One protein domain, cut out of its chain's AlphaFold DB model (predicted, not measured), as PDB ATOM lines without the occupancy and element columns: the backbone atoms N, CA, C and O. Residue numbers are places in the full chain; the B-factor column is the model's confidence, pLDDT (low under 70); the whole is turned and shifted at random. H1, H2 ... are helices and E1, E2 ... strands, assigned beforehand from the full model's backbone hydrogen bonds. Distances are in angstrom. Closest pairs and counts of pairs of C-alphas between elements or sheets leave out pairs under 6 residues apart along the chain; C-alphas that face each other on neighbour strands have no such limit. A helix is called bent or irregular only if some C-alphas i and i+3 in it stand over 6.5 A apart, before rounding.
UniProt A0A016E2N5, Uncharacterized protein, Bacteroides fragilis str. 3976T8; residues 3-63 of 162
ATOM      1  N   LYS A   3     290.201 148.610 407.502       95.25
ATOM      2  CA  LYS A   3     290.575 149.288 408.749       95.25
ATOM      3  C   LYS A   3     289.320 149.753 409.485       95.25
ATOM      4  O   LYS A   3     288.297 150.032 408.865       95.25
ATOM      5  N   ILE A   4     289.382 149.756 410.808       95.44
ATOM      6  CA  ILE A   4     288.331 150.263 411.694       95.44
ATOM      7  C   ILE A   4     288.999 150.835 412.941       95.44
ATOM      8  O   ILE A   4     290.026 150.315 413.385       95.44
ATOM      9  N   THR A   5     288.452 151.894 413.526       96.12
ATOM     10  CA  THR A   5     288.995 152.396 414.785       96.12
ATOM     11  C   THR A   5     288.594 151.513 415.965       96.12
ATOM     12  O   THR A   5     287.618 150.756 415.920       96.12
ATOM     13  N   LEU A   6     289.342 151.602 417.063       96.31
ATOM     14  CA  LEU A   6     289.001 150.915 418.303       96.31
ATOM     15  C   LEU A   6     287.635 151.374 418.828       96.31
ATOM     16  O   LEU A   6     286.831 150.541 419.255       96.31
ATOM     17  N   SER A   7     287.351 152.676 418.770       94.62
ATOM     18  CA  SER A   7     286.053 153.221 419.180       94.62
ATOM     19  C   SER A   7     284.907 152.701 418.312       94.62
ATOM     20  O   SER A   7     283.869 152.307 418.844       94.62
ATOM     21  N   GLU A   8     285.100 152.624 416.993       94.19
ATOM     22  CA  GLU A   8     284.119 152.028 416.084       94.19
ATOM     23  C   GLU A   8     283.881 150.554 416.399       94.19
ATOM     24  O   GLU A   8     282.731 150.153 416.566       94.19
ATOM     25  N   TYR A   9     284.942 149.757 416.547       96.06
ATOM     26  CA  TYR A   9     284.816 148.341 416.892       96.06
ATOM     27  C   TYR A   9     284.026 148.143 418.194       96.06
ATOM     28  O   TYR A   9     283.132 147.301 418.267       96.06
ATOM     29  N   ASN A  10     284.312 148.960 419.210       95.19
ATOM     30  CA  ASN A  10     283.625 148.912 420.500       95.19
ATOM     31  C   ASN A  10     282.159 149.373 420.427       95.19
ATOM     32  O   ASN A  10     281.377 149.034 421.314       95.19
ATOM     33  N   SER A  11     281.784 150.136 419.397       94.44
ATOM     34  CA  SER A  11     280.398 150.550 419.155       94.44
ATOM     35  C   SER A  11     279.555 149.475 418.457       94.44
ATOM     36  O   SER A  11     278.325 149.544 418.498       94.44
ATOM     37  N   ILE A  12     280.192 148.466 417.842       94.62
ATOM     38  CA  ILE A  12     279.486 147.348 417.207       94.62
ATOM     39  C   ILE A  12     278.735 146.558 418.293       94.62
ATOM     40  O   ILE A  12     279.322 146.236 419.331       94.62
ATOM     41  N   PRO A  13     277.449 146.207 418.090       94.44
ATOM     42  CA  PRO A  13     276.728 145.408 419.069       94.44
ATOM     43  C   PRO A  13     277.406 144.049 419.284       94.44
ATOM     44  O   PRO A  13     277.874 143.425 418.335       94.44
ATOM     45  N   LYS A  14     277.397 143.555 420.528       92.50
ATOM     46  CA  LYS A  14     278.091 142.313 420.928       92.50
ATOM     47  C   LYS A  14     277.645 141.056 420.178       92.50
ATOM     48  O   LYS A  14     278.376 140.078 420.160       92.50
ATOM     49  N   ASP A  15     276.469 141.074 419.561       92.75
ATOM     50  CA  ASP A  15     276.004 139.959 418.731       92.75
ATOM     51  C   ASP A  15     276.711 139.924 417.364       92.75
ATOM     52  O   ASP A  15     276.707 138.894 416.698       92.75
ATOM     53  N   TYR A  16     277.338 141.032 416.955       93.75
ATOM     54  CA  TYR A  16     278.030 141.215 415.678       93.75
ATOM     55  C   TYR A  16     279.546 141.378 415.826       93.75
ATOM     56  O   TYR A  16     280.243 141.439 414.816       93.75
ATOM     57  N   CYS A  17     280.084 141.427 417.044       95.75
ATOM     58  CA  CYS A  17     281.523 141.449 417.294       95.75
ATOM     59  C   CYS A  17     281.898 140.597 418.508       95.75
ATOM     60  O   CYS A  17     281.079 140.327 419.380       95.75
ATOM     61  N   GLY A  18     283.146 140.145 418.589       95.62
ATOM     62  CA  GLY A  18     283.542 139.254 419.674       95.62
ATOM     63  C   GLY A  18     284.975 138.774 419.575       95.62
ATOM     64  O   GLY A  18     285.777 139.336 418.839       95.62
ATOM     65  N   ILE A  19     285.301 137.739 420.342       95.88
ATOM     66  CA  ILE A  19     286.585 137.045 420.262       95.88
ATOM     67  C   ILE A  19     286.308 135.611 419.834       95.88
ATOM     68  O   ILE A  19     285.462 134.933 420.425       95.88
ATOM     69  N   TRP A  20     287.040 135.133 418.833       95.00
ATOM     70  CA  TRP A  20     286.924 133.752 418.390       95.00
ATOM     71  C   TRP A  20     287.503 132.806 419.444       95.00
ATOM     72  O   TRP A  20     288.710 132.774 419.671       95.00
ATOM     73  N   THR A  21     286.661 132.006 420.091       94.38
ATOM     74  CA  THR A  21     287.079 131.098 421.180       94.38
ATOM     75  C   THR A  21     286.740 129.630 420.921       94.38
ATOM     76  O   THR A  21     287.064 128.774 421.742       94.38
ATOM     77  N   VAL A  22     286.109 129.321 419.786       91.44
ATOM     78  CA  VAL A  22     285.567 127.990 419.478       91.44
ATOM     79  C   VAL A  22     286.415 127.290 418.415       91.44
ATOM     80  O   VAL A  22     286.605 127.817 417.326       91.44
ATOM     81  N   GLU A  23     286.893 126.080 418.693       92.69
ATOM     82  CA  GLU A  23     287.621 125.259 417.711       92.69
ATOM     83  C   GLU A  23     286.693 124.801 416.560       92.69
ATOM     84  O   GLU A  23     285.516 124.502 416.782       92.69
ATOM     85  N   ARG A  24     287.217 124.706 415.328       90.19
ATOM     86  CA  ARG A  24     286.473 124.272 414.130       90.19
ATOM     87  C   ARG A  24     287.012 122.955 413.594       90.19
ATOM     88  O   ARG A  24     287.986 122.911 412.860       90.19
ATOM     89  N   TRP A  25     286.342 121.863 413.929       87.88
ATOM     90  CA  TRP A  25     286.721 120.524 413.461       87.88
ATOM     91  C   TRP A  25     286.207 120.208 412.052       87.88
ATOM     92  O   TRP A  25     286.575 119.194 411.470       87.88
ATOM     93  N   ASP A  26     285.335 121.064 411.522       90.50
ATOM     94  CA  ASP A  26     284.710 120.958 410.206       90.50
ATOM     95  C   ASP A  26     285.540 121.587 409.077       90.50
ATOM     96  O   ASP A  26     285.295 121.293 407.908       90.50
ATOM     97  N   LEU A  27     286.518 122.438 409.402       87.06
ATOM     98  CA  LEU A  27     287.405 123.051 408.415       87.06
ATOM     99  C   LEU A  27     288.623 122.148 408.153       87.06
ATOM    100  O   LEU A  27     289.323 121.789 409.107       87.06
ATOM    101  N   PRO A  28     288.923 121.810 406.883       89.31
ATOM    102  CA  PRO A  28     290.201 121.206 406.522       89.31
ATOM    103  C   PRO A  28     291.356 122.086 407.014       89.31
ATOM    104  O   PRO A  28     291.246 123.311 407.020       89.31
ATOM    105  N   ASP A  29     292.439 121.460 407.466       92.62
ATOM    106  CA  ASP A  29     293.668 122.132 407.914       92.62
ATOM    107  C   ASP A  29     293.499 123.078 409.120       92.62
ATOM    108  O   ASP A  29     294.406 123.844 409.452       92.62
ATOM    109  N   TRP A  30     292.372 122.999 409.845       92.94
ATOM    110  CA  TRP A  30     292.107 123.862 411.001       92.94
ATOM    111  C   TRP A  30     293.243 123.856 412.026       92.94
ATOM    112  O   TRP A  30     293.638 124.912 412.514       92.94
ATOM    113  N   ALA A  31     293.815 122.686 412.320       92.50
ATOM    114  CA  ALA A  31     294.925 122.555 413.264       92.50
ATOM    115  C   ALA A  31     296.134 123.441 412.901       92.50
ATOM    116  O   ALA A  31     296.816 123.924 413.803       92.50
ATOM    117  N   GLU A  32     296.366 123.683 411.609       93.94
ATOM    118  CA  GLU A  32     297.470 124.501 411.098       93.94
ATOM    119  C   GLU A  32     297.125 125.997 411.073       93.94
ATOM    120  O   GLU A  32     297.999 126.843 411.266       93.94
ATOM    121  N   ILE A  33     295.850 126.350 410.861       92.25
ATOM    122  CA  ILE A  33     295.410 127.750 410.721       92.25
ATOM    123  C   ILE A  33     294.772 128.342 411.985       92.25
ATOM    124  O   ILE A  33     294.538 129.556 412.034       92.25
ATOM    125  N   ARG A  34     294.486 127.530 413.013       93.00
ATOM    126  CA  ARG A  34     293.736 127.957 414.207       93.00
ATOM    127  C   ARG A  34     294.392 129.110 414.956       93.00
ATOM    128  O   ARG A  34     293.676 129.955 415.473       93.00
ATOM    129  N   GLU A  35     295.722 129.213 414.970       92.00
ATOM    130  CA  GLU A  35     296.437 130.301 415.664       92.00
ATOM    131  C   GLU A  35     296.164 131.683 415.056       92.00
ATOM    132  O   GLU A  35     296.234 132.700 415.746       92.00
ATOM    133  N   LYS A  36     295.802 131.732 413.768       91.12
ATOM    134  CA  LYS A  36     295.406 132.977 413.095       91.12
ATOM    135  C   LYS A  36     293.986 133.419 413.470       91.12
ATOM    136  O   LYS A  36     293.637 134.563 413.214       91.12
ATOM    137  N   HIS A  37     293.185 132.533 414.064       93.44
ATOM    138  CA  HIS A  37     291.768 132.757 414.352       93.44
ATOM    139  C   HIS A  37     291.494 132.819 415.858       93.44
ATOM    140  O   HIS A  37     290.917 133.784 416.346       93.44
ATOM    141  N   MET A  38     291.937 131.809 416.606       94.88
ATOM    142  CA  MET A  38     291.696 131.665 418.040       94.88
ATOM    143  C   MET A  38     292.238 132.860 418.831       94.88
ATOM    144  O   MET A  38     293.376 133.291 418.659       94.88
ATOM    145  N   GLY A  39     291.408 133.398 419.723       95.38
ATOM    146  CA  GLY A  39     291.727 134.551 420.563       95.38
ATOM    147  C   GLY A  39     291.738 135.896 419.831       95.38
ATOM    148  O   GLY A  39     291.998 136.914 420.470       95.38
ATOM    149  N   LYS A  40     291.455 135.937 418.522       96.12
ATOM    150  CA  LYS A  40     291.394 137.184 417.745       96.12
ATOM    151  C   LYS A  40     290.008 137.805 417.790       96.12
ATOM    152  O   LYS A  40     289.003 137.098 417.912       96.12
ATOM    153  N   ARG A  41     289.959 139.135 417.671       97.06
ATOM    154  CA  ARG A  41     288.696 139.859 417.534       97.06
ATOM    155  C   ARG A  41     288.031 139.521 416.208       97.06
ATOM    156  O   ARG A  41     288.696 139.286 415.201       97.06
ATOM    157  N   THR A  42     286.710 139.505 416.215       96.62
ATOM    158  CA  THR A  42     285.885 139.192 415.053       96.62
ATOM    159  C   THR A  42     284.812 140.243 414.873       96.62
ATOM    160  O   THR A  42     284.294 140.756 415.864       96.62
ATOM    161  N   MET A  43     284.419 140.503 413.631       96.12
ATOM    162  CA  MET A  43     283.243 141.315 413.326       96.12
ATOM    163  C   MET A  43     282.450 140.713 412.169       96.12
ATOM    164  O   MET A  43     283.033 140.235 411.196       96.12
ATOM    165  N   MET A  44     281.126 140.745 412.267       94.94
ATOM    166  CA  MET A  44     280.236 140.454 411.153       94.94
ATOM    167  C   MET A  44     280.018 141.720 410.334       94.94
ATOM    168  O   MET A  44     279.664 142.768 410.871       94.94
ATOM    169  N   VAL A  45     280.208 141.608 409.026       91.56
ATOM    170  CA  VAL A  45     279.939 142.670 408.056       91.56
ATOM    171  C   VAL A  45     278.958 142.167 407.012       91.56
ATOM    172  O   VAL A  45     278.902 140.971 406.732       91.56
ATOM    173  N   ASN A  46     278.188 143.083 406.433       88.38
ATOM    174  CA  ASN A  46     277.405 142.794 405.243       88.38
ATOM    175  C   ASN A  46     278.151 143.357 404.031       88.38
ATOM    176  O   ASN A  46     278.207 144.572 403.857       88.38
ATOM    177  N   ASP A  47     278.753 142.471 403.244       83.62
ATOM    178  CA  ASP A  47     279.494 142.790 402.025       83.62
ATOM    179  C   ASP A  47     279.110 141.768 400.950       83.62
ATOM    180  O   ASP A  47     279.670 140.676 400.869       83.62
ATOM    181  N   ASN A  48     278.047 142.076 400.197       85.25
ATOM    182  CA  ASN A  48     277.383 141.135 399.280       85.25
ATOM    183  C   ASN A  48     276.978 139.803 399.948       85.25
ATOM    184  O   ASN A  48     276.949 138.747 399.315       85.25
ATOM    185  N   GLY A  49     276.647 139.868 401.239       87.31
ATOM    186  CA  GLY A  49     276.380 138.720 402.095       87.31
ATOM    187  C   GLY A  49     276.962 138.925 403.492       87.31
ATOM    188  O   GLY A  49     277.812 139.784 403.715       87.31
ATOM    189  N   THR A  50     276.493 138.137 404.457       88.88
ATOM    190  CA  THR A  50     277.037 138.182 405.817       88.88
ATOM    191  C   THR A  50     278.394 137.486 405.852       88.88
ATOM    192  O   THR A  50     278.477 136.268 405.688       88.88
ATOM    193  N   CYS A  51     279.451 138.251 406.104       91.19
ATOM    194  CA  CYS A  51     280.819 137.759 406.216       91.19
ATOM    195  C   CYS A  51     281.344 137.950 407.640       91.19
ATOM    196  O   CYS A  51     281.162 139.003 408.248       91.19
ATOM    197  N   LEU A  52     282.038 136.937 408.161       91.88
ATOM    198  CA  LEU A  52     282.757 137.027 409.428       91.88
ATOM    199  C   LEU A  52     284.216 137.382 409.146       91.88
ATOM    200  O   LEU A  52     284.942 136.602 408.532       91.88
ATOM    201  N   LEU A  53     284.644 138.555 409.599       94.94
ATOM    202  CA  LEU A  53     286.029 138.997 409.512       94.94
ATOM    203  C   LEU A  53     286.762 138.708 410.820       94.94
ATOM    204  O   LEU A  53     286.178 138.761 411.903       94.94
ATOM    205  N   VAL A  54     288.062 138.451 410.706       95.25
ATOM    206  CA  VAL A  54     288.972 138.186 411.826       95.25
ATOM    207  C   VAL A  54     290.090 139.224 411.819       95.25
ATOM    208  O   VAL A  54     290.636 139.544 410.759       95.25
ATOM    209  N   GLU A  55     290.417 139.754 412.993       96.38
ATOM    210  CA  GLU A  55     291.473 140.744 413.179       96.38
ATOM    211  C   GLU A  55     292.838 140.173 412.762       96.38
ATOM    212  O   GLU A  55     293.221 139.075 413.170       96.38
ATOM    213  N   GLY A  56     293.576 140.926 411.945       94.31
ATOM    214  CA  GLY A  56     294.848 140.511 411.347       94.31
ATOM    215  C   GLY A  56     294.705 139.655 410.083       94.31
ATOM    216  O   GLY A  56     295.715 139.299 409.479       94.31
ATOM    217  N   ILE A  57     293.475 139.336 409.659       93.25
ATOM    218  CA  ILE A  57     293.188 138.625 408.402       93.25
ATOM    219  C   ILE A  57     292.283 139.479 407.508       93.25
ATOM    220  O   ILE A  57     292.679 139.898 406.423       93.25
ATOM    221  N   GLY A  58     291.053 139.724 407.962       93.50
ATOM    222  CA  GLY A  58     290.041 140.473 407.216       93.50
ATOM    223  C   GLY A  58     290.055 141.962 407.538       93.50
ATOM    224  O   GLY A  58     289.778 142.787 406.663       93.50
ATOM    225  N   PHE A  59     290.417 142.312 408.773       95.31
ATOM    226  CA  PHE A  59     290.450 143.695 409.227       95.31
ATOM    227  C   PHE A  59     291.553 143.977 410.252       95.31
ATOM    228  O   PHE A  59     292.103 143.056 410.854       95.31
ATOM    229  N   GLU A  60     291.849 145.254 410.450       96.19
ATOM    230  CA  GLU A  60     292.804 145.789 411.417       96.19
ATOM    231  C   GLU A  60     292.114 146.843 412.289       96.19
ATOM    232  O   GLU A  60     291.328 147.649 411.787       96.19
ATOM    233  N   ILE A  61     292.414 146.830 413.591       96.25
ATOM    234  CA  ILE A  61     291.929 147.835 414.539       96.25
ATOM    235  C   ILE A  61     293.018 148.874 414.778       96.25
ATOM    236  O   ILE A  61     294.105 148.539 415.250       96.25
ATOM    237  N   VAL A  62     292.689 150.135 414.519       96.81
ATOM    238  CA  VAL A  62     293.559 151.287 414.772       96.81
ATOM    239  C   VAL A  62     293.144 151.963 416.077       96.81
ATOM    240  O   VAL A  62     291.966 152.248 416.286       96.81
ATOM    241  N   ASP A  63     294.100 152.212 416.971       96.38
ATOM    242  CA  ASP A  63     293.845 152.957 418.207       96.38
ATOM    243  C   ASP A  63     293.648 154.450 417.899       96.38
ATOM    244  O   ASP A  63     294.574 155.141 417.474       96.38
TER     245      ASP A  63
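AT A GLANCE: This is residues 3 to 63 of the 162 residues of an uncharacterized protein of Bacteroides fragilis str. 3976T8 (UniProt A0A016E2N5). A small antiparallel sheet of three strands, E2, E3 and E4, lies between two unlike ends: at one end the parallel pair E1 and E5 with the short helix H1, at the opposite end a loop of chain that holds H2 and folds back to the sheet. Residues 25 to 30 of that loop stick out. The printed part has 61 residues, with named elements in the order E1, H1, E2, H2, E3, E4, E5; the class is mixed, helices and strands. It is only just compact, close to loose, with a radius of gyration of the C-alphas of 12.1 A and spans of 33 by 26 by 18 A.

HOW THE PARTS SIT: The largest sheet runs E2, E3, E4, with E3, residues 41 to 46, as inner strand and E2, residues 17 to 19, and E4, residues 50 to 54, as edge strands. E3 and E4 form a hairpin, antiparallel at 156 degrees, with N 45 and O 51 within hydrogen-bond range at 2.9 A. E2 and E3 are antiparallel at 151 degrees, with N 42 and O 18 at 2.8 A. H1, residues 6 to 11, only grazes this sheet with its residues 9 to 11; its closest C-alphas to E2 are those of Tyr 9 and Cys 17, 7.6 A apart. E5, residues 59 to 62, is near E3; its closest C-alphas to E4 are those of Phe 59 and Leu 53, 6.5 A apart. E1, residues 3 to 5, and E5 are parallel at 37 degrees, with N 62 and O 4 at 2.9 A. The closest C-alphas of H1 and E5 are those of Leu 6 and Ile 61, 5.7 A apart. H2, residues 30 to 36, is not on the three-stranded sheet, and is only just apart from E4, at 8.4 A. Every O i to N i+4 pair of H1 is within hydrogen-bond range; in H2 1 of 3 is, beside 2 of 4 O i to N i+3 pairs.

IN THESE COORDINATES: E3 is 16.9 A long from first to last C-alpha, from (288.696, 139.859, 417.534), and E4 is 13.4 A. E2 measures 7.3 A. E1, 7.0 A long, begins at C-alpha 3, (290.575, 149.288, 408.749), and H1 spans 8.7 A. E5, 9.9 A, ends at C-alpha 62, (293.559, 151.287, 414.772). H2 is 9.9 A long and irregular: C-alphas 32 and 35 are 7.5 A apart.

THE WHOLE: The C-alphas farthest apart are those of Ser 7 and Pro 28, 34.7 A. The printed part has no cut and no long link; the link from E2 to H2, 10 residues, is short, and the others are tight. The mean pLDDT of the printed part is 93.3, and no printed residue is under 70.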